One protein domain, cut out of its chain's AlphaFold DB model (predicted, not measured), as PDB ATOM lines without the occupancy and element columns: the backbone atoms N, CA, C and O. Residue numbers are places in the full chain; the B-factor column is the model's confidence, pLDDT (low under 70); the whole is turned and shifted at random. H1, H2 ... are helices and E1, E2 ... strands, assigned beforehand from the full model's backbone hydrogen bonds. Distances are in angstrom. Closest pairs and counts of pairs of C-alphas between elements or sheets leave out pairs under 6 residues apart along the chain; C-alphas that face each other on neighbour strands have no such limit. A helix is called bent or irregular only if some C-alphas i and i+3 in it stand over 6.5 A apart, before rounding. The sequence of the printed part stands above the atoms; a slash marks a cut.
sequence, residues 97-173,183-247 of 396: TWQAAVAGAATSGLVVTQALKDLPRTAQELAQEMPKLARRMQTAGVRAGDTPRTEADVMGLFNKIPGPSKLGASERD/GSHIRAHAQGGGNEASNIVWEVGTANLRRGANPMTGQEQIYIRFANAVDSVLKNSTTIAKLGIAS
ATOM      1  N   THR A  97      15.500   7.811   0.461       33.56
ATOM      2  CA  THR A  97      14.399   7.429   1.369       33.56
ATOM      3  C   THR A  97      13.266   8.462   1.364       33.56
ATOM      4  O   THR A  97      12.090   8.100   1.328       33.56
ATOM      5  N   TRP A  98      13.601   9.755   1.330       30.36
ATOM      6  CA  TRP A  98      12.634  10.839   1.146       30.36
ATOM      7  C   TRP A  98      11.982  10.788  -0.240       30.36
ATOM      8  O   TRP A  98      10.768  10.909  -0.336       30.36
ATOM      9  N   GLN A  99      12.737  10.503  -1.304       29.81
ATOM     10  CA  GLN A  99      12.206  10.281  -2.652       29.81
ATOM     11  C   GLN A  99      11.297   9.053  -2.719       29.81
ATOM     12  O   GLN A  99      10.283   9.106  -3.403       29.81
ATOM     13  N   ALA A 100      11.587   7.976  -1.984       31.69
ATOM     14  CA  ALA A 100      10.706   6.813  -1.879       31.69
ATOM     15  C   ALA A 100       9.413   7.129  -1.105       31.69
ATOM     16  O   ALA A 100       8.333   6.694  -1.503       31.69
ATOM     17  N   ALA A 101       9.488   7.943  -0.047       31.36
ATOM     18  CA  ALA A 101       8.320   8.428   0.693       31.36
ATOM     19  C   ALA A 101       7.488   9.439  -0.120       31.36
ATOM     20  O   ALA A 101       6.261   9.394  -0.088       31.36
ATOM     21  N   VAL A 102       8.138  10.302  -0.905       26.91
ATOM     22  CA  VAL A 102       7.514  11.237  -1.852       26.91
ATOM     23  C   VAL A 102       6.959  10.498  -3.066       26.91
ATOM     24  O   VAL A 102       5.899  10.868  -3.547       26.91
ATOM     25  N   ALA A 103       7.578   9.411  -3.522       27.77
ATOM     26  CA  ALA A 103       7.025   8.523  -4.542       27.77
ATOM     27  C   ALA A 103       5.828   7.725  -3.994       27.77
ATOM     28  O   ALA A 103       4.834   7.554  -4.697       27.77
ATOM     29  N   GLY A 104       5.859   7.317  -2.720       30.02
ATOM     30  CA  GLY A 104       4.716   6.772  -1.975       30.02
ATOM     31  C   GLY A 104       3.574   7.785  -1.811       30.02
ATOM     32  O   GLY A 104       2.401   7.464  -1.988       30.02
ATOM     33  N   ALA A 105       3.910   9.051  -1.566       28.02
ATOM     34  CA  ALA A 105       2.956  10.151  -1.515       28.02
ATOM     35  C   ALA A 105       2.427  10.526  -2.912       28.02
ATOM     36  O   ALA A 105       1.236  10.775  -3.056       28.02
ATOM     37  N   ALA A 106       3.255  10.487  -3.957       26.61
ATOM     38  CA  ALA A 106       2.880  10.745  -5.347       26.61
ATOM     39  C   ALA A 106       1.998   9.624  -5.911       26.61
ATOM     40  O   ALA A 106       1.029   9.899  -6.611       26.61
ATOM     41  N   THR A 107       2.258   8.367  -5.542       30.88
ATOM     42  CA  THR A 107       1.369   7.234  -5.839       30.88
ATOM     43  C   THR A 107       0.054   7.339  -5.069       30.88
ATOM     44  O   THR A 107      -0.999   7.142  -5.666       30.88
ATOM     45  N   SER A 108       0.064   7.769  -3.801       32.47
ATOM     46  CA  SER A 108      -1.175   8.067  -3.063       32.47
ATOM     47  C   SER A 108      -1.942   9.272  -3.632       32.47
ATOM     48  O   SER A 108      -3.167   9.249  -3.696       32.47
ATOM     49  N   GLY A 109      -1.237  10.289  -4.135       30.48
ATOM     50  CA  GLY A 109      -1.801  11.463  -4.799       30.48
ATOM     51  C   GLY A 109      -2.409  11.119  -6.154       30.48
ATOM     52  O   GLY A 109      -3.492  11.605  -6.472       30.48
ATOM     53  N   LEU A 110      -1.788  10.213  -6.916       34.94
ATOM     54  CA  LEU A 110      -2.367   9.632  -8.127       34.94
ATOM     55  C   LEU A 110      -3.591   8.775  -7.804       34.94
ATOM     56  O   LEU A 110      -4.591   8.903  -8.496       34.94
ATOM     57  N   VAL A 111      -3.567   7.960  -6.745       41.84
ATOM     58  CA  VAL A 111      -4.727   7.152  -6.320       41.84
ATOM     59  C   VAL A 111      -5.885   8.036  -5.862       41.84
ATOM     60  O   VAL A 111      -7.019   7.781  -6.249       41.84
ATOM     61  N   VAL A 112      -5.628   9.104  -5.104       41.38
ATOM     62  CA  VAL A 112      -6.661  10.068  -4.692       41.38
ATOM     63  C   VAL A 112      -7.176  10.861  -5.892       41.38
ATOM     64  O   VAL A 112      -8.384  10.959  -6.072       41.38
ATOM     65  N   THR A 113      -6.298  11.362  -6.763       43.28
ATOM     66  CA  THR A 113      -6.708  12.072  -7.988       43.28
ATOM     67  C   THR A 113      -7.530  11.157  -8.890       43.28
ATOM     68  O   THR A 113      -8.584  11.555  -9.371       43.28
ATOM     69  N   GLN A 114      -7.112   9.901  -9.050       54.09
ATOM     70  CA  GLN A 114      -7.838   8.883  -9.800       54.09
ATOM     71  C   GLN A 114      -9.180   8.537  -9.144       54.09
ATOM     72  O   GLN A 114     -10.166   8.366  -9.847       54.09
ATOM     73  N   ALA A 115      -9.239   8.464  -7.814       52.59
ATOM     74  CA  ALA A 115     -10.460   8.190  -7.060       52.59
ATOM     75  C   ALA A 115     -11.447   9.370  -7.052       52.59
ATOM     76  O   ALA A 115     -12.605   9.179  -6.687       52.59
ATOM     77  N   LEU A 116     -10.996  10.572  -7.428       58.75
ATOM     78  CA  LEU A 116     -11.808  11.788  -7.521       58.75
ATOM     79  C   LEU A 116     -12.085  12.217  -8.973       58.75
ATOM     80  O   LEU A 116     -12.910  13.102  -9.189       58.75
ATOM     81  N   LYS A 117     -11.416  11.620  -9.971       62.25
ATOM     82  CA  LYS A 117     -11.519  12.035 -11.383       62.25
ATOM     83  C   LYS A 117     -12.927  11.850 -11.960       62.25
ATOM     84  O   LYS A 117     -13.313  12.619 -12.835       62.25
ATOM     85  N   ASP A 118     -13.641  10.843 -11.457       76.75
ATOM     86  CA  ASP A 118     -14.968  10.414 -11.909       76.75
ATOM     87  C   ASP A 118     -16.083  11.128 -11.125       76.75
ATOM     88  O   ASP A 118     -17.225  10.683 -11.108       76.75
ATOM     89  N   LEU A 119     -15.760  12.210 -10.406       81.69
ATOM     90  CA  LEU A 119     -16.779  13.021  -9.755       81.69
ATOM     91  C   LEU A 119     -17.461  13.951 -10.765       81.69
ATOM     92  O   LEU A 119     -16.766  14.596 -11.558       81.69
ATOM     93  N   PRO A 120     -18.786  14.131 -10.639       85.38
ATOM     94  CA  PRO A 120     -19.521  15.129 -11.392       85.38
ATOM     95  C   PRO A 120     -18.919  16.523 -11.237       85.38
ATOM     96  O   PRO A 120     -18.658  16.992 -10.123       85.38
ATOM     97  N   ARG A 121     -18.729  17.202 -12.364       87.06
ATOM     98  CA  ARG A 121     -18.222  18.578 -12.446       87.06
ATOM     99  C   ARG A 121     -19.351  19.580 -12.629       87.06
ATOM    100  O   ARG A 121     -19.181  20.750 -12.288       87.06
ATOM    101  N   THR A 122     -20.505  19.126 -13.113       93.19
ATOM    102  CA  THR A 122     -21.706  19.948 -13.299       93.19
ATOM    103  C   THR A 122     -22.900  19.412 -12.510       93.19
ATOM    104  O   THR A 122     -22.971  18.233 -12.159       93.19
ATOM    105  N   ALA A 123     -23.885  20.279 -12.246       92.69
ATOM    106  CA  ALA A 123     -25.130  19.867 -11.595       92.69
ATOM    107  C   ALA A 123     -25.920  18.858 -12.447       92.69
ATOM    108  O   ALA A 123     -26.622  18.006 -11.901       92.69
ATOM    109  N   GLN A 124     -25.786  18.940 -13.773       95.69
ATOM    110  CA  GLN A 124     -26.427  18.027 -14.711       95.69
ATOM    111  C   GLN A 124     -25.794  16.632 -14.665       95.69
ATOM    112  O   GLN A 124     -26.524  15.652 -14.530       95.69
ATOM    113  N   GLU A 125     -24.461  16.538 -14.688       94.56
ATOM    114  CA  GLU A 125     -23.736  15.277 -14.464       94.56
ATOM    115  C   GLU A 125     -24.099  14.686 -13.100       94.56
ATOM    116  O   GLU A 125     -24.445  13.512 -13.000       94.56
ATOM    117  N   LEU A 126     -24.150  15.520 -12.052       94.75
ATOM    118  CA  LEU A 126     -24.522  15.075 -10.709       94.75
ATOM    119  C   LEU A 126     -25.937  14.485 -10.689       94.75
ATOM    120  O   LEU A 126     -26.172  13.472 -10.035       94.75
ATOM    121  N   ALA A 127     -26.883  15.094 -11.406       96.19
ATOM    122  CA  ALA A 127     -28.252  14.599 -11.513       96.19
ATOM    123  C   ALA A 127     -28.372  13.296 -12.315       96.19
ATOM    124  O   ALA A 127     -29.255  12.492 -12.015       96.19
ATOM    125  N   GLN A 128     -27.506  13.082 -13.306       96.44
ATOM    126  CA  GLN A 128     -27.493  11.870 -14.127       96.44
ATOM    127  C   GLN A 128     -26.809  10.704 -13.409       96.44
ATOM    128  O   GLN A 128     -27.360   9.607 -13.345       96.44
ATOM    129  N   GLU A 129     -25.632  10.948 -12.843       94.69
ATOM    130  CA  GLU A 129     -24.779   9.919 -12.249       94.69
ATOM    131  C   GLU A 129     -25.157   9.615 -10.793       94.69
ATOM    132  O   GLU A 129     -25.010   8.486 -10.328       94.69
ATOM    133  N   MET A 130     -25.665  10.614 -10.061       96.50
ATOM    134  CA  MET A 130     -25.957  10.529  -8.624       96.50
ATOM    135  C   MET A 130     -27.308  11.184  -8.279       96.50
ATOM    136  O   MET A 130     -27.373  12.155  -7.512       96.50
ATOM    137  N   PRO A 131     -28.428  10.675  -8.826       96.44
ATOM    138  CA  PRO A 131     -29.724  11.356  -8.783       96.44
ATOM    139  C   PRO A 131     -30.262  11.586  -7.364       96.44
ATOM    140  O   PRO A 131     -30.937  12.588  -7.101       96.44
ATOM    141  N   LYS A 132     -29.978  10.691  -6.409       97.25
ATOM    142  CA  LYS A 132     -30.431  10.858  -5.018       97.25
ATOM    143  C   LYS A 132     -29.601  11.927  -4.318       97.25
ATOM    144  O   LYS A 132     -30.154  12.696  -3.527       97.25
ATOM    145  N   LEU A 133     -28.303  11.991  -4.604       96.56
ATOM    146  CA  LEU A 133     -27.421  13.026  -4.078       96.56
ATOM    147  C   LEU A 133     -27.749  14.395  -4.681       96.56
ATOM    148  O   LEU A 133     -27.904  15.348  -3.922       96.56
ATOM    149  N   ALA A 134     -27.972  14.485  -5.994       96.75
ATOM    150  CA  ALA A 134     -28.419  15.706  -6.661       96.75
ATOM    151  C   ALA A 134     -29.719  16.240  -6.048       96.75
ATOM    152  O   ALA A 134     -29.796  17.403  -5.647       96.75
ATOM    153  N   ARG A 135     -30.718  15.366  -5.856       96.06
ATOM    154  CA  ARG A 135     -31.969  15.735  -5.179       96.06
ATOM    155  C   ARG A 135     -31.724  16.212  -3.748       96.06
ATOM    156  O   ARG A 135     -32.375  17.156  -3.295       96.06
ATOM    157  N   ARG A 136     -30.783  15.602  -3.019       96.06
ATOM    158  CA  ARG A 136     -30.398  16.069  -1.679       96.06
ATOM    159  C   ARG A 136     -29.764  17.459  -1.733       96.06
ATOM    160  O   ARG A 136     -30.139  18.298  -0.920       96.06
ATOM    161  N   MET A 137     -28.872  17.725  -2.687       96.50
ATOM    162  CA  MET A 137     -28.268  19.050  -2.877       96.50
ATOM    163  C   MET A 137     -29.320  20.101  -3.248       96.50
ATOM    164  O   MET A 137     -29.234  21.228  -2.784       96.50
ATOM    165  N   GLN A 138     -30.349  19.744  -4.016       95.19
ATOM    166  CA  GLN A 138     -31.431  20.668  -4.371       95.19
ATOM    167  C   GLN A 138     -32.360  20.998  -3.196       95.19
ATOM    168  O   GLN A 138     -32.887  22.100  -3.132       95.19
ATOM    169  N   THR A 139     -32.565  20.060  -2.267       94.25
ATOM    170  CA  THR A 139     -33.620  20.166  -1.238       94.25
ATOM    171  C   THR A 139     -33.109  20.475   0.166       94.25
ATOM    172  O   THR A 139     -33.881  20.887   1.028       94.25
ATOM    173  N   ALA A 140     -31.821  20.272   0.448       93.56
ATOM    174  CA  ALA A 140     -31.292  20.426   1.800       93.56
ATOM    175  C   ALA A 140     -31.431  21.867   2.312       93.56
ATOM    176  O   ALA A 140     -30.841  22.772   1.737       93.56
ATOM    177  N   GLY A 141     -32.180  22.084   3.393       89.19
ATOM    178  CA  GLY A 141     -32.412  23.428   3.933       89.19
ATOM    179  C   GLY A 141     -33.361  24.294   3.094       89.19
ATOM    180  O   GLY A 141     -33.534  25.460   3.406       89.19
ATOM    181  N   VAL A 142     -33.996  23.758   2.050       92.00
ATOM    182  CA  VAL A 142     -34.965  24.499   1.225       92.00
ATOM    183  C   VAL A 142     -36.375  24.266   1.774       92.00
ATOM    184  O   VAL A 142     -36.738  23.125   2.075       92.00
ATOM    185  N   ARG A 143     -37.173  25.328   1.937       86.62
ATOM    186  CA  ARG A 143     -38.574  25.230   2.377       86.62
ATOM    187  C   ARG A 143     -39.505  24.988   1.193       86.62
ATOM    188  O   ARG A 143     -39.180  25.269   0.042       86.62
ATOM    189  N   ALA A 144     -40.699  24.475   1.480       84.62
ATOM    190  CA  ALA A 144     -41.749  24.390   0.475       84.62
ATOM    191  C   ALA A 144     -42.115  25.804  -0.011       84.62
ATOM    192  O   ALA A 144     -42.452  26.661   0.802       84.62
ATOM    193  N   GLY A 145     -42.043  26.027  -1.325       83.56
ATOM    194  CA  GLY A 145     -42.322  27.324  -1.952       83.56
ATOM    195  C   GLY A 145     -41.094  28.208  -2.183       83.56
ATOM    196  O   GLY A 145     -41.210  29.198  -2.899       83.56
ATOM    197  N   ASP A 146     -39.925  27.843  -1.649       86.06
ATOM    198  CA  ASP A 146     -38.683  28.543  -1.971       86.06
ATOM    199  C   ASP A 146     -38.279  28.297  -3.430       86.06
ATOM    200  O   ASP A 146     -38.500  27.215  -3.988       86.06
ATOM    201  N   THR A 147     -37.624  29.290  -4.035       85.62
ATOM    202  CA  THR A 147     -37.044  29.151  -5.372       85.62
ATOM    203  C   THR A 147     -36.063  27.973  -5.405       85.62
ATOM    204  O   THR A 147     -35.242  27.835  -4.488       85.62
ATOM    205  N   PRO A 148     -36.104  27.130  -6.455       86.94
ATOM    206  CA  PRO A 148     -35.110  26.086  -6.650       86.94
ATOM    207  C   PRO A 148     -33.686  26.649  -6.640       86.94
ATOM    208  O   PRO A 148     -33.435  27.743  -7.148       86.94
ATOM    209  N   ARG A 149     -32.741  25.884  -6.082       92.94
ATOM    210  CA  ARG A 149     -31.319  26.244  -6.121       92.94
ATOM    211  C   ARG A 149     -30.814  26.373  -7.551       92.94
ATOM    212  O   ARG A 149     -31.186  25.581  -8.416       92.94
ATOM    213  N   THR A 150     -29.896  27.313  -7.753       94.69
ATOM    214  CA  THR A 150     -29.125  27.395  -8.993       94.69
ATOM    215  C   THR A 150     -28.184  26.194  -9.119       94.69
ATOM    216  O   THR A 150     -27.835  25.548  -8.126       94.69
ATOM    217  N   GLU A 151     -27.722  25.899 -10.333       95.12
ATOM    218  CA  GLU A 151     -26.722  24.846 -10.553       95.12
ATOM    219  C   GLU A 151     -25.420  25.111  -9.783       95.12
ATOM    220  O   GLU A 151     -24.828  24.188  -9.217       95.12
ATOM    221  N   ALA A 152     -25.017  26.383  -9.692       92.88
ATOM    222  CA  ALA A 152     -23.861  26.807  -8.912       92.88
ATOM    223  C   ALA A 152     -24.042  26.503  -7.418       92.88
ATOM    224  O   ALA A 152     -23.106  26.033  -6.772       92.88
ATOM    225  N   ASP A 153     -25.246  26.689  -6.872       95.12
ATOM    226  CA  ASP A 153     -25.537  26.352  -5.477       95.12
ATOM    227  C   ASP A 153     -25.569  24.839  -5.236       95.12
ATOM    228  O   ASP A 153     -25.074  24.349  -4.219       95.12
ATOM    229  N   VAL A 154     -26.121  24.074  -6.181       96.25
ATOM    230  CA  VAL A 154     -26.109  22.606  -6.122       96.25
ATOM    231  C   VAL A 154     -24.671  22.091  -6.043       96.25
ATOM    232  O   VAL A 154     -24.340  21.326  -5.132       96.25
ATOM    233  N   MET A 155     -23.797  22.564  -6.935       93.88
ATOM    234  CA  MET A 155     -22.385  22.177  -6.919       93.88
ATOM    235  C   MET A 155     -21.633  22.764  -5.724       93.88
ATOM    236  O   MET A 155     -20.776  22.096  -5.149       93.88
ATOM    237  N   GLY A 156     -21.998  23.963  -5.267       82.25
ATOM    238  CA  GLY A 156     -21.458  24.563  -4.052       82.25
ATOM    239  C   GLY A 156     -21.695  23.693  -2.815       82.25
ATOM    240  O   GLY A 156     -20.796  23.533  -1.991       82.25
ATOM    241  N   LEU A 157     -22.867  23.063  -2.698       91.06
ATOM    242  CA  LEU A 157     -23.160  22.120  -1.619       91.06
ATOM    243  C   LEU A 157     -22.474  20.770  -1.772       91.06
ATOM    244  O   LEU A 157     -21.980  20.218  -0.783       91.06
ATOM    245  N   PHE A 158     -22.413  20.256  -2.998       89.69
ATOM    246  CA  PHE A 158     -21.665  19.042  -3.298       89.69
ATOM    247  C   PHE A 158     -20.186  19.214  -2.924       89.69
ATOM    248  O   PHE A 158     -19.578  18.347  -2.296       89.69
ATOM    249  N   ASN A 159     -19.614  20.385  -3.199       83.94
ATOM    250  CA  ASN A 159     -18.239  20.735  -2.851       83.94
ATOM    251  C   ASN A 159     -17.990  20.811  -1.339       83.94
ATOM    252  O   ASN A 159     -16.862  20.589  -0.908       83.94
ATOM    253  N   LYS A 160     -19.036  21.005  -0.527       82.62
ATOM    254  CA  LYS A 160     -18.954  20.973   0.942       82.62
ATOM    255  C   LYS A 160     -18.954  19.565   1.542       82.62
ATOM    256  O   LYS A 160     -18.741  19.434   2.746       82.62
ATOM    257  N   ILE A 161     -19.183  18.516   0.747       80.19
ATOM    258  CA  ILE A 161     -18.956  17.132   1.185       80.19
ATOM    259  C   ILE A 161     -17.435  16.892   1.238       80.19
ATOM    260  O   ILE A 161     -16.759  17.135   0.231       80.19
ATOM    261  N   PRO A 162     -16.874  16.425   2.369       70.62
ATOM    262  CA  PRO A 162     -15.436  16.224   2.497       70.62
ATOM    263  C   PRO A 162     -14.893  15.176   1.519       70.62
ATOM    264  O   PRO A 162     -15.554  14.183   1.212       70.62
ATOM    265  N   GLY A 163     -13.649  15.379   1.076       61.19
ATOM    266  CA  GLY A 163     -12.950  14.511   0.121       61.19
ATOM    267  C   GLY A 163     -12.982  13.011   0.450       61.19
ATOM    268  O   GLY A 163     -13.267  12.236  -0.459       61.19
ATOM    269  N   PRO A 164     -12.790  12.568   1.712       63.53
ATOM    270  CA  PRO A 164     -12.821  11.139   2.036       63.53
ATOM    271  C   PRO A 164     -14.162  10.460   1.724       63.53
ATOM    272  O   PRO A 164     -14.177   9.289   1.368       63.53
ATOM    273  N   SER A 165     -15.279  11.194   1.797       68.31
ATOM    274  CA  SER A 165     -16.605  10.682   1.410       68.31
ATOM    275  C   SER A 165     -16.799  10.599  -0.100       68.31
ATOM    276  O   SER A 165     -17.725   9.939  -0.555       68.31
ATOM    277  N   LYS A 166     -15.963  11.292  -0.878       71.00
ATOM    278  CA  LYS A 166     -16.024  11.331  -2.343       71.00
ATOM    279  C   LYS A 166     -15.112  10.302  -3.009       71.00
ATOM    280  O   LYS A 166     -15.147  10.167  -4.230       71.00
ATOM    281  N   LEU A 167     -14.282   9.602  -2.236       63.62
ATOM    282  CA  LEU A 167     -13.333   8.635  -2.777       63.62
ATOM    283  C   LEU A 167     -14.066   7.510  -3.513       63.62
ATOM    284  O   LEU A 167     -14.999   6.906  -2.988       63.62
ATOM    285  N   GLY A 168     -13.630   7.242  -4.744       66.31
ATOM    286  CA  GLY A 168     -14.231   6.232  -5.611       66.31
ATOM    287  C   GLY A 168     -15.585   6.644  -6.190       66.31
ATOM    288  O   GLY A 168     -16.319   5.769  -6.639       66.31
ATOM    289  N   ALA A 169     -15.934   7.939  -6.134       75.62
ATOM    290  CA  ALA A 169     -17.167   8.513  -6.685       75.62
ATOM    291  C   ALA A 169     -18.455   7.754  -6.287       75.62
ATOM    292  O   ALA A 169     -19.434   7.703  -7.025       75.62
ATOM    293  N   SER A 170     -18.480   7.161  -5.090       85.12
ATOM    294  CA  SER A 170     -19.615   6.363  -4.620       85.12
ATOM    295  C   SER A 170     -20.742   7.259  -4.096       85.12
ATOM    296  O   SER A 170     -20.639   7.848  -3.016       85.12
ATOM    297  N   GLU A 171     -21.874   7.316  -4.812       92.19
ATOM    298  CA  GLU A 171     -23.089   7.997  -4.324       92.19
ATOM    299  C   GLU A 171     -23.513   7.456  -2.947       92.19
ATOM    300  O   GLU A 171     -23.966   8.203  -2.076       92.19
ATOM    301  N   ARG A 172     -23.352   6.146  -2.726       90.19
ATOM    302  CA  ARG A 172     -23.692   5.493  -1.457       90.19
ATOM    303  C   ARG A 172     -22.894   6.082  -0.295       90.19
ATOM    304  O   ARG A 172     -23.492   6.380   0.735       90.19
ATOM    305  N   ASP A 173     -21.593   6.252  -0.468       82.56
ATOM    306  CA  ASP A 173     -20.661   6.666   0.586       82.56
ATOM    307  C   ASP A 173     -20.907   8.130   0.974       82.56
ATOM    308  O   ASP A 173     -21.094   8.461   2.150       82.56
ATOM    309  N   GLY A 183     -28.853  20.273   5.753       94.69
ATOM    310  CA  GLY A 183     -28.371  21.517   5.156       94.69
ATOM    311  C   GLY A 183     -28.780  22.650   6.076       94.69
ATOM    312  O   GLY A 183     -29.930  23.079   6.043       94.69
ATOM    313  N   SER A 184     -27.869  23.037   6.953       93.88
ATOM    314  CA  SER A 184     -28.121  24.008   7.996       93.88
ATOM    315  C   SER A 184     -27.760  25.413   7.547       93.88
ATOM    316  O   SER A 184     -26.684  25.609   6.985       93.88
ATOM    317  N   HIS A 185     -28.625  26.386   7.823       94.62
ATOM    318  CA  HIS A 185     -28.345  27.781   7.519       94.62
ATOM    319  C   HIS A 185     -27.378  28.411   8.523       94.62
ATOM    320  O   HIS A 185     -27.552  28.278   9.735       94.62
ATOM    321  N   ILE A 186     -26.410  29.167   8.006       91.12
ATOM    322  CA  ILE A 186     -25.537  30.037   8.799       91.12
ATOM    323  C   ILE A 186     -26.360  31.214   9.324       91.12
ATOM    324  O   ILE A 186     -26.387  31.487  10.518       91.12
ATOM    325  N   ARG A 187     -27.104  31.875   8.438       92.88
ATOM    326  CA  ARG A 187     -28.136  32.849   8.779       92.88
ATOM    327  C   ARG A 187     -29.493  32.233   8.480       92.88
ATOM    328  O   ARG A 187     -29.801  31.947   7.326       92.88
ATOM    329  N   ALA A 188     -30.303  32.019   9.510       90.50
ATOM    330  CA  ALA A 188     -31.614  31.407   9.344       90.50
ATOM    331  C   ALA A 188     -32.557  32.279   8.493       90.50
ATOM    332  O   ALA A 188     -32.486  33.510   8.514       90.50
ATOM    333  N   HIS A 189     -33.518  31.639   7.822       87.56
ATOM    334  CA  HIS A 189     -34.585  32.309   7.057       87.56
ATOM    335  C   HIS A 189     -35.351  33.362   7.861       87.56
ATOM    336  O   HIS A 189     -35.628  34.445   7.362       87.56
ATOM    337  N   ALA A 190     -35.651  33.074   9.134       87.06
ATOM    338  CA  ALA A 190     -36.337  34.019  10.022       87.06
ATOM    339  C   ALA A 190     -35.546  35.323  10.239       87.06
ATOM    340  O   ALA A 190     -36.103  36.320  10.682       87.06
ATOM    341  N   GLN A 191     -34.253  35.310   9.917       88.50
ATOM    342  CA  GLN A 191     -33.357  36.452  10.008       88.50
ATOM    343  C   GLN A 191     -32.965  36.986   8.626       88.50
ATOM    344  O   GLN A 191     -32.044  37.792   8.539       88.50
ATOM    345  N   GLY A 192     -33.630  36.551   7.552       88.19
ATOM    346  CA  GLY A 192     -33.382  36.996   6.179       88.19
ATOM    347  C   GLY A 192     -32.219  36.299   5.465       88.19
ATOM    348  O   GLY A 192     -31.689  36.861   4.515       88.19
ATOM    349  N   GLY A 193     -31.775  35.125   5.926       89.38
ATOM    350  CA  GLY A 193     -30.826  34.307   5.160       89.38
ATOM    351  C   GLY A 193     -31.517  33.479   4.075       89.38
ATOM    352  O   GLY A 193     -32.659  33.062   4.264       89.38
ATOM    353  N   GLY A 194     -30.836  33.248   2.949       90.50
ATOM    354  CA  GLY A 194     -31.388  32.516   1.809       90.50
ATOM    355  C   GLY A 194     -30.872  31.078   1.688       90.50
ATOM    356  O   GLY A 194     -30.267  30.525   2.609       90.50
ATOM    357  N   ASN A 195     -31.148  30.448   0.544       92.25
ATOM    358  CA  ASN A 195     -30.817  29.044   0.263       92.25
ATOM    359  C   ASN A 195     -29.517  28.849  -0.523       92.25
ATOM    360  O   ASN A 195     -29.185  27.704  -0.864       92.25
ATOM    361  N   GLU A 196     -28.804  29.938  -0.804       93.31
ATOM    362  CA  GLU A 196     -27.501  29.944  -1.452       93.31
ATOM    363  C   GLU A 196     -26.530  28.993  -0.751       93.31
ATOM    364  O   GLU A 196     -26.522  28.849   0.477       93.31
ATOM    365  N   ALA A 197     -25.678  28.333  -1.534       91.56
ATOM    366  CA  ALA A 197     -24.739  27.370  -0.983       91.56
ATOM    367  C   ALA A 197     -23.824  28.014   0.055       91.56
ATOM    368  O   ALA A 197     -23.490  27.362   1.040       91.56
ATOM    369  N   SER A 198     -23.438  29.282  -0.118       88.19
ATOM    370  CA  SER A 198     -22.594  30.028   0.823       88.19
ATOM    371  C   SER A 198     -23.203  30.128   2.224       88.19
ATOM    372  O   SER A 198     -22.445  30.054   3.189       88.19
ATOM    373  N   ASN A 199     -24.534  30.180   2.340       94.31
ATOM    374  CA  ASN A 199     -25.269  30.272   3.601       94.31
ATOM    375  C   ASN A 199     -25.607  28.906   4.218       94.31
ATOM    376  O   ASN A 199     -26.291  28.846   5.231       94.31
ATOM    377  N   ILE A 200     -25.147  27.795   3.639       93.56
ATOM    378  CA  ILE A 200     -25.474  26.447   4.121       93.56
ATOM    379  C   ILE A 200     -24.216  25.681   4.522       93.56
ATOM    380  O   ILE A 200     -23.220  25.674   3.801       93.56
ATOM    381  N   VAL A 201     -24.261  24.949   5.628       90.31
ATOM    382  CA  VAL A 201     -23.255  23.941   5.986       90.31
ATOM    383  C   VAL A 201     -23.928  22.606   6.282       90.31
ATOM    384  O   VAL A 201     -25.093  22.555   6.669       90.31
ATOM    385  N   TRP A 202     -23.202  21.506   6.094       92.62
ATOM    386  CA  TRP A 202     -23.678  20.197   6.527       92.62
ATOM    387  C   TRP A 202     -23.500  20.089   8.031       92.62
ATOM    388  O   TRP A 202     -22.380  20.116   8.506       92.62
ATOM    389  N   GLU A 203     -24.574  19.972   8.792       89.44
ATOM    390  CA  GLU A 203     -24.497  19.863  10.249       89.44
ATOM    391  C   GLU A 203     -25.262  18.634  10.717       89.44
ATOM    392  O   GLU A 203     -26.272  18.280  10.113       89.44
ATOM    393  N   VAL A 204     -24.824  18.002  11.807       88.19
ATOM    394  CA  VAL A 204     -25.605  16.956  12.478       88.19
ATOM    395  C   VAL A 204     -27.024  17.462  12.758       88.19
ATOM    396  O   VAL A 204     -27.227  18.508  13.374       88.19
ATOM    397  N   GLY A 205     -28.026  16.710  12.308       88.06
ATOM    398  CA  GLY A 205     -29.415  17.153  12.299       88.06
ATOM    399  C   GLY A 205     -29.948  17.506  13.686       88.06
ATOM    400  O   GLY A 205     -30.679  18.484  13.825       88.06
ATOM    401  N   THR A 206     -29.528  16.781  14.724       83.62
ATOM    402  CA  THR A 206     -29.902  17.066  16.119       83.62
ATOM    403  C   THR A 206     -29.341  18.399  16.619       83.62
ATOM    404  O   THR A 206     -30.050  19.124  17.315       83.62
ATOM    405  N   ALA A 207     -28.111  18.757  16.236       80.25
ATOM    406  CA  ALA A 207     -27.499  20.042  16.571       80.25
ATOM    407  C   ALA A 207     -28.196  21.197  15.836       80.25
ATOM    408  O   ALA A 207     -28.592  22.173  16.471       80.25
ATOM    409  N   ASN A 208     -28.489  21.021  14.543       91.19
ATOM    410  CA  ASN A 208     -29.256  21.993  13.762       91.19
ATOM    411  C   ASN A 208     -30.648  22.252  14.364       91.19
ATOM    412  O   ASN A 208     -31.075  23.397  14.497       91.19
ATOM    413  N   LEU A 209     -31.363  21.187  14.745       88.50
ATOM    414  CA  LEU A 209     -32.676  21.304  15.386       88.50
ATOM    415  C   LEU A 209     -32.588  22.021  16.740       88.50
ATOM    416  O   LEU A 209     -33.466  22.817  17.057       88.50
ATOM    417  N   ARG A 210     -31.522  21.775  17.515       87.62
ATOM    418  CA  ARG A 210     -31.281  22.445  18.799       87.62
ATOM    419  C   ARG A 210     -30.960  23.929  18.629       87.62
ATOM    420  O   ARG A 210     -31.465  24.730  19.410       87.62
ATOM    421  N   ARG A 211     -30.148  24.306  17.631       89.81
ATOM    422  CA  ARG A 211     -29.856  25.723  17.351       89.81
ATOM    423  C   ARG A 211     -31.103  26.466  16.866       89.81
ATOM    424  O   ARG A 211     -31.288  27.637  17.199       89.81
ATOM    425  N   GLY A 212     -31.977  25.789  16.122       89.69
ATOM    426  CA  GLY A 212     -33.240  26.356  15.660       89.69
ATOM    427  C   GLY A 212     -33.019  27.529  14.703       89.69
ATOM    428  O   GLY A 212     -32.336  27.392  13.693       89.69
ATOM    429  N   ALA A 213     -33.621  28.680  15.008       89.69
ATOM    430  CA  ALA A 213     -33.530  29.887  14.180       89.69
ATOM    431  C   ALA A 213     -32.361  30.819  14.554       89.69
ATOM    432  O   ALA A 213     -32.235  31.891  13.962       89.69
ATOM    433  N   ASN A 214     -31.536  30.443  15.536       89.62
ATOM    434  CA  ASN A 214     -30.388  31.249  15.934       89.62
ATOM    435  C   ASN A 214     -29.311  31.236  14.837       89.62
ATOM    436  O   ASN A 214     -29.097  30.194  14.205       89.62
ATOM    437  N   PRO A 215     -28.633  32.372  14.596       87.94
ATOM    438  CA  PRO A 215     -27.572  32.438  13.609       87.94
ATOM    439  C   PRO A 215     -26.377  31.619  14.095       87.94
ATOM    440  O   PRO A 215     -26.068  31.586  15.285       87.94
ATOM    441  N   MET A 216     -25.709  30.961  13.159       83.88
ATOM    442  CA  MET A 216     -24.502  30.194  13.409       83.88
ATOM    443  C   MET A 216     -23.309  31.139  13.543       83.88
ATOM    444  O   MET A 216     -22.984  31.907  12.633       83.88
ATOM    445  N   THR A 217     -22.625  31.047  14.672       77.88
ATOM    446  CA  THR A 217     -21.389  31.778  14.947       77.88
ATOM    447  C   THR A 217     -20.238  31.278  14.068       77.88
ATOM    448  O   THR A 217     -20.273  30.181  13.504       77.88
ATOM    449  N   GLY A 218     -19.179  32.083  13.943       58.97
ATOM    450  CA  GLY A 218     -17.965  31.670  13.227       58.97
ATOM    451  C   GLY A 218     -17.323  30.417  13.836       58.97
ATOM    452  O   GLY A 218     -16.953  29.504  13.104       58.97
ATOM    453  N   GLN A 219     -17.272  30.330  15.168       51.31
ATOM    454  CA  GLN A 219     -16.727  29.173  15.887       51.31
ATOM    455  C   GLN A 219     -17.527  27.893  15.603       51.31
ATOM    456  O   GLN A 219     -16.942  26.862  15.273       51.31
ATOM    457  N   GLU A 220     -18.861  27.965  15.622       61.38
ATOM    458  CA  GLU A 220     -19.716  26.824  15.271       61.38
ATOM    459  C   GLU A 220     -19.484  26.354  13.830       61.38
ATOM    460  O   GLU A 220     -19.424  25.152  13.576       61.38
ATOM    461  N   GLN A 221     -19.289  27.273  12.877       69.94
ATOM    462  CA  GLN A 221     -18.976  26.904  11.491       69.94
ATOM    463  C   GLN A 221     -17.664  26.120  11.384       69.94
ATOM    464  O   GLN A 221     -17.589  25.157  10.616       69.94
ATOM    465  N   ILE A 222     -16.633  26.527  12.128       50.59
ATOM    466  CA  ILE A 222     -15.332  25.850  12.146       50.59
ATOM    467  C   ILE A 222     -15.485  24.460  12.777       50.59
ATOM    468  O   ILE A 222     -15.095  23.467  12.156       50.59
ATOM    469  N   TYR A 223     -16.138  24.372  13.941       55.34
ATOM    470  CA  TYR A 223     -16.434  23.108  14.618       55.34
ATOM    471  C   TYR A 223     -17.187  22.127  13.711       55.34
ATOM    472  O   TYR A 223     -16.786  20.973  13.574       55.34
ATOM    473  N   ILE A 224     -18.241  22.580  13.026       67.81
ATOM    474  CA  ILE A 224     -19.057  21.739  12.140       67.81
ATOM    475  C   ILE A 224     -18.232  21.201  10.968       67.81
ATOM    476  O   ILE A 224     -18.306  20.014  10.641       67.81
ATOM    477  N   ARG A 225     -17.429  22.056  10.323       67.06
ATOM    478  CA  ARG A 225     -16.561  21.642   9.208       67.06
ATOM    479  C   ARG A 225     -15.534  20.615   9.662       67.06
ATOM    480  O   ARG A 225     -15.302  19.639   8.949       67.06
ATOM    481  N   PHE A 226     -14.971  20.814  10.846       52.28
ATOM    482  CA  PHE A 226     -14.039  19.874  11.433       52.28
ATOM    483  C   PHE A 226     -14.708  18.529  11.764       52.28
ATOM    484  O   PHE A 226     -14.265  17.485  11.284       52.28
ATOM    485  N   ALA A 227     -15.824  18.550  12.498       59.34
ATOM    486  CA  ALA A 227     -16.586  17.353  12.842       59.34
ATOM    487  C   ALA A 227     -16.983  16.556  11.589       59.34
ATOM    488  O   ALA A 227     -16.899  15.330  11.574       59.34
ATOM    489  N   ASN A 228     -17.340  17.240  10.500       66.31
ATOM    490  CA  ASN A 228     -17.606  16.603   9.214       66.31
ATOM    491  C   ASN A 228     -16.376  15.941   8.592       66.31
ATOM    492  O   ASN A 228     -16.509  14.869   8.008       66.31
ATOM    493  N   ALA A 229     -15.195  16.556   8.677       56.94
ATOM    494  CA  ALA A 229     -13.972  15.951   8.160       56.94
ATOM    495  C   ALA A 229     -13.665  14.628   8.882       56.94
ATOM    496  O   ALA A 229     -13.412  13.620   8.223       56.94
ATOM    497  N   VAL A 230     -13.785  14.606  10.214       53.19
ATOM    498  CA  VAL A 230     -13.610  13.392  11.034       53.19
ATOM    499  C   VAL A 230     -14.646  12.335  10.697       53.19
ATOM    500  O   VAL A 230     -14.305  11.199  10.376       53.19
ATOM    501  N   ASP A 231     -15.920  12.717  10.732       60.59
ATOM    502  CA  ASP A 231     -17.043  11.823  10.476       60.59
ATOM    503  C   ASP A 231     -16.957  11.208   9.069       60.59
ATOM    504  O   ASP A 231     -17.184  10.015   8.881       60.59
ATOM    505  N   SER A 232     -16.513  11.993   8.082       59.91
ATOM    506  CA  SER A 232     -16.237  11.521   6.725       59.91
ATOM    507  C   SER A 232     -15.126  10.470   6.667       59.91
ATOM    508  O   SER A 232     -15.206   9.582   5.822       59.91
ATOM    509  N   VAL A 233     -14.081  10.562   7.491       53.34
ATOM    510  CA  VAL A 233     -13.018   9.541   7.538       53.34
ATOM    511  C   VAL A 233     -13.536   8.273   8.209       53.34
ATOM    512  O   VAL A 233     -13.364   7.179   7.674       53.34
ATOM    513  N   LEU A 234     -14.222   8.413   9.346       52.47
ATOM    514  CA  LEU A 234     -14.734   7.280  10.117       52.47
ATOM    515  C   LEU A 234     -15.774   6.475   9.324       52.47
ATOM    516  O   LEU A 234     -15.628   5.258   9.176       52.47
ATOM    517  N   LYS A 235     -16.777   7.150   8.745       62.59
ATOM    518  CA  LYS A 235     -17.866   6.514   7.981       62.59
ATOM    519  C   LYS A 235     -17.399   5.858   6.676       62.59
ATOM    520  O   LYS A 235     -18.049   4.922   6.220       62.59
ATOM    521  N   ASN A 236     -16.272   6.295   6.106       56.59
ATOM    522  CA  ASN A 236     -15.738   5.770   4.839       56.59
ATOM    523  C   ASN A 236     -14.437   4.973   5.009       56.59
ATOM    524  O   ASN A 236     -13.784   4.615   4.028       56.59
ATOM    525  N   SER A 237     -14.081   4.637   6.249       50.97
ATOM    526  CA  SER A 237     -12.870   3.896   6.620       50.97
ATOM    527  C   SER A 237     -12.685   2.588   5.843       50.97
ATOM    528  O   SER A 237     -11.565   2.247   5.469       50.97
ATOM    529  N   THR A 238     -13.776   1.879   5.533       56.28
ATOM    530  CA  THR A 238     -13.743   0.632   4.747       56.28
ATOM    531  C   THR A 238     -13.444   0.872   3.264       56.28
ATOM    532  O   THR A 238     -12.698   0.100   2.667       56.28
ATOM    533  N   THR A 239     -13.995   1.926   2.654       56.19
ATOM    534  CA  THR A 239     -13.706   2.293   1.253       56.19
ATOM    535  C   THR A 239     -12.266   2.775   1.119       56.19
ATOM    536  O   THR A 239     -11.543   2.316   0.237       56.19
ATOM    537  N   ILE A 240     -11.814   3.602   2.065       49.12
ATOM    538  CA  ILE A 240     -10.410   4.013   2.197       49.12
ATOM    539  C   ILE A 240      -9.513   2.769   2.296       49.12
ATOM    540  O   ILE A 240      -8.526   2.654   1.573       49.12
ATOM    541  N   ALA A 241      -9.893   1.782   3.111       49.34
ATOM    542  CA  ALA A 241      -9.124   0.551   3.233       49.34
ATOM    543  C   ALA A 241      -9.078  -0.294   1.956       49.34
ATOM    544  O   ALA A 241      -8.015  -0.790   1.588       49.34
ATOM    545  N   LYS A 242     -10.201  -0.417   1.243       54.88
ATOM    546  CA  LYS A 242     -10.294  -1.171  -0.018       54.88
ATOM    547  C   LYS A 242      -9.514  -0.543  -1.170       54.88
ATOM    548  O   LYS A 242      -9.044  -1.273  -2.033       54.88
ATOM    549  N   LEU A 243      -9.350   0.781  -1.179       48.50
ATOM    550  CA  LEU A 243      -8.541   1.495  -2.173       48.50
ATOM    551  C   LEU A 243      -7.025   1.318  -1.959       48.50
ATOM    552  O   LEU A 243      -6.237   1.985  -2.624       48.50
ATOM    553  N   GLY A 244      -6.598   0.458  -1.025       38.53
ATOM    554  CA  GLY A 244      -5.186   0.297  -0.671       38.53
ATOM    555  C   GLY A 244      -4.609   1.507   0.067       38.53
ATOM    556  O   GLY A 244      -3.401   1.583   0.264       38.53
ATOM    557  N   ILE A 245      -5.463   2.445   0.501       44.03
ATOM    558  CA  ILE A 245      -5.075   3.581   1.349       44.03
ATOM    559  C   ILE A 245      -4.930   3.125   2.823       44.03
ATOM    560  O   ILE A 245      -4.298   3.815   3.622       44.03
ATOM    561  N   ALA A 246      -5.439   1.941   3.202       36.72
ATOM    562  CA  ALA A 246      -5.172   1.320   4.509       36.72
ATOM    563  C   ALA A 246      -4.190   0.151   4.369       36.72
ATOM    564  O   ALA A 246      -4.364  -0.725   3.533       36.72
ATOM    565  N   SER A 247      -3.151   0.083   5.190       32.78
ATOM    566  CA  SER A 247      -3.301  -0.322   6.592       32.78
ATOM    567  C   SER A 247      -2.787   0.693   7.611       32.78
ATOM    568  O   SER A 247      -3.168   0.625   8.776       32.78
TER     569      SER A 247
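Overview. This is residues 97 to 173 and 183 to 247 of the 396 residues of an uncharacterized protein of Leptolyngbya sp. BL0902 (UniProt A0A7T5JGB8). This is an elongated set of short helices with a small strand hairpin, E1 and E2, between the cluster of H2, H3 and H4 and the long helix H7. H5 joins the end of H7, the end of H1 and H8 at the other end of the body, and residues 97 to 107 of H1 stick out as a free arm. The printed part has 142 residues, with eight named helices and two antiparallel strands in the order H1 H2 H3 H4 H5 E1 E2 H6 H7 H8, mostly helix. It is only just compact, close to loose, with a radius of gyration of the C-alphas of 17.3 A and spans of 57 by 34 by 23 A.

Along the chain. H1, residues 97 to 116, begins at C-alpha 97 (14.399, 7.429, 1.369) and is 28.0 A long. H2 is residues 123 to 129, H3 131 to 139, 12.2 A, and H4 151 to 159, also 12.2 A. H5, residues 163 to 169, is irregular: C-alphas 165 and 168 are 8.6 A apart. E1 is residues 183 to 185, E2 200 to 204, 12.6 A, and H6 205 to 211. H7, residues 218 to 235, begins at C-alpha 218 (-17.965, 31.670, 13.227) and is 25.7 A long. H8, residues 237 to 245, ends at C-alpha 245 (-5.075, 3.581, 1.349) and is irregular: C-alphas 242 and 245 are 7.2 A apart.

Arrangement. H5 is the hub, touching three helices. With residues 112 to 116 alone H1 touches it at a steep tilt of 65 degrees, closest at the C-alphas of Ala 115 and Gly 168, 4.5 A. With residues 229 to 235 alone H7 touches it, closest at the C-alphas of Ser 165 and Ser 232, 5.4 A. H8 touches it too, closest at the C-alphas of Leu 167 and Ile 240, 7.4 A. The closest C-alphas of E2 and H7, those of Glu 203 and Ile 224, are 6.1 A apart. E1 and E2 form a hairpin, with N 184 and O 201 within hydrogen-bond range at 2.8 A. The closest C-alphas of E1 and H6, those of Ser 184 and Asn 208, are 6.2 A apart. H2 and H3 form a helical hairpin at a shallow tilt of 32 degrees, closest at the C-alphas of Ala 127 and Ala 134, 5.0 A. H4 touches H3, closest at the C-alphas of Met 137 and Val 154, 5.3 A; their lines stand at 72 degrees, only just about perpendicular. Every O i to N i+4 pair is within hydrogen-bond range in H1, H2, H3, H4, H6 and H7; H5 has 1 of 3, with 2 of 4 O i to N i+3 pairs, and H8 has 3 of 5.

Size, cuts and confidence. The C-alphas farthest apart, those of Thr 97 and Gly 145, are 60.2 A apart. Residues 174 to 182 are not printed, and C-alphas 173 and 183 are 17.3 A apart across the cut. The links from H3 to H4 and from E1 to E2 are long. Mean pLDDT of the printed part is 73.5; residues 97 to 117, 163 to 165, 167 to 168 and 218 to 247 are under 70.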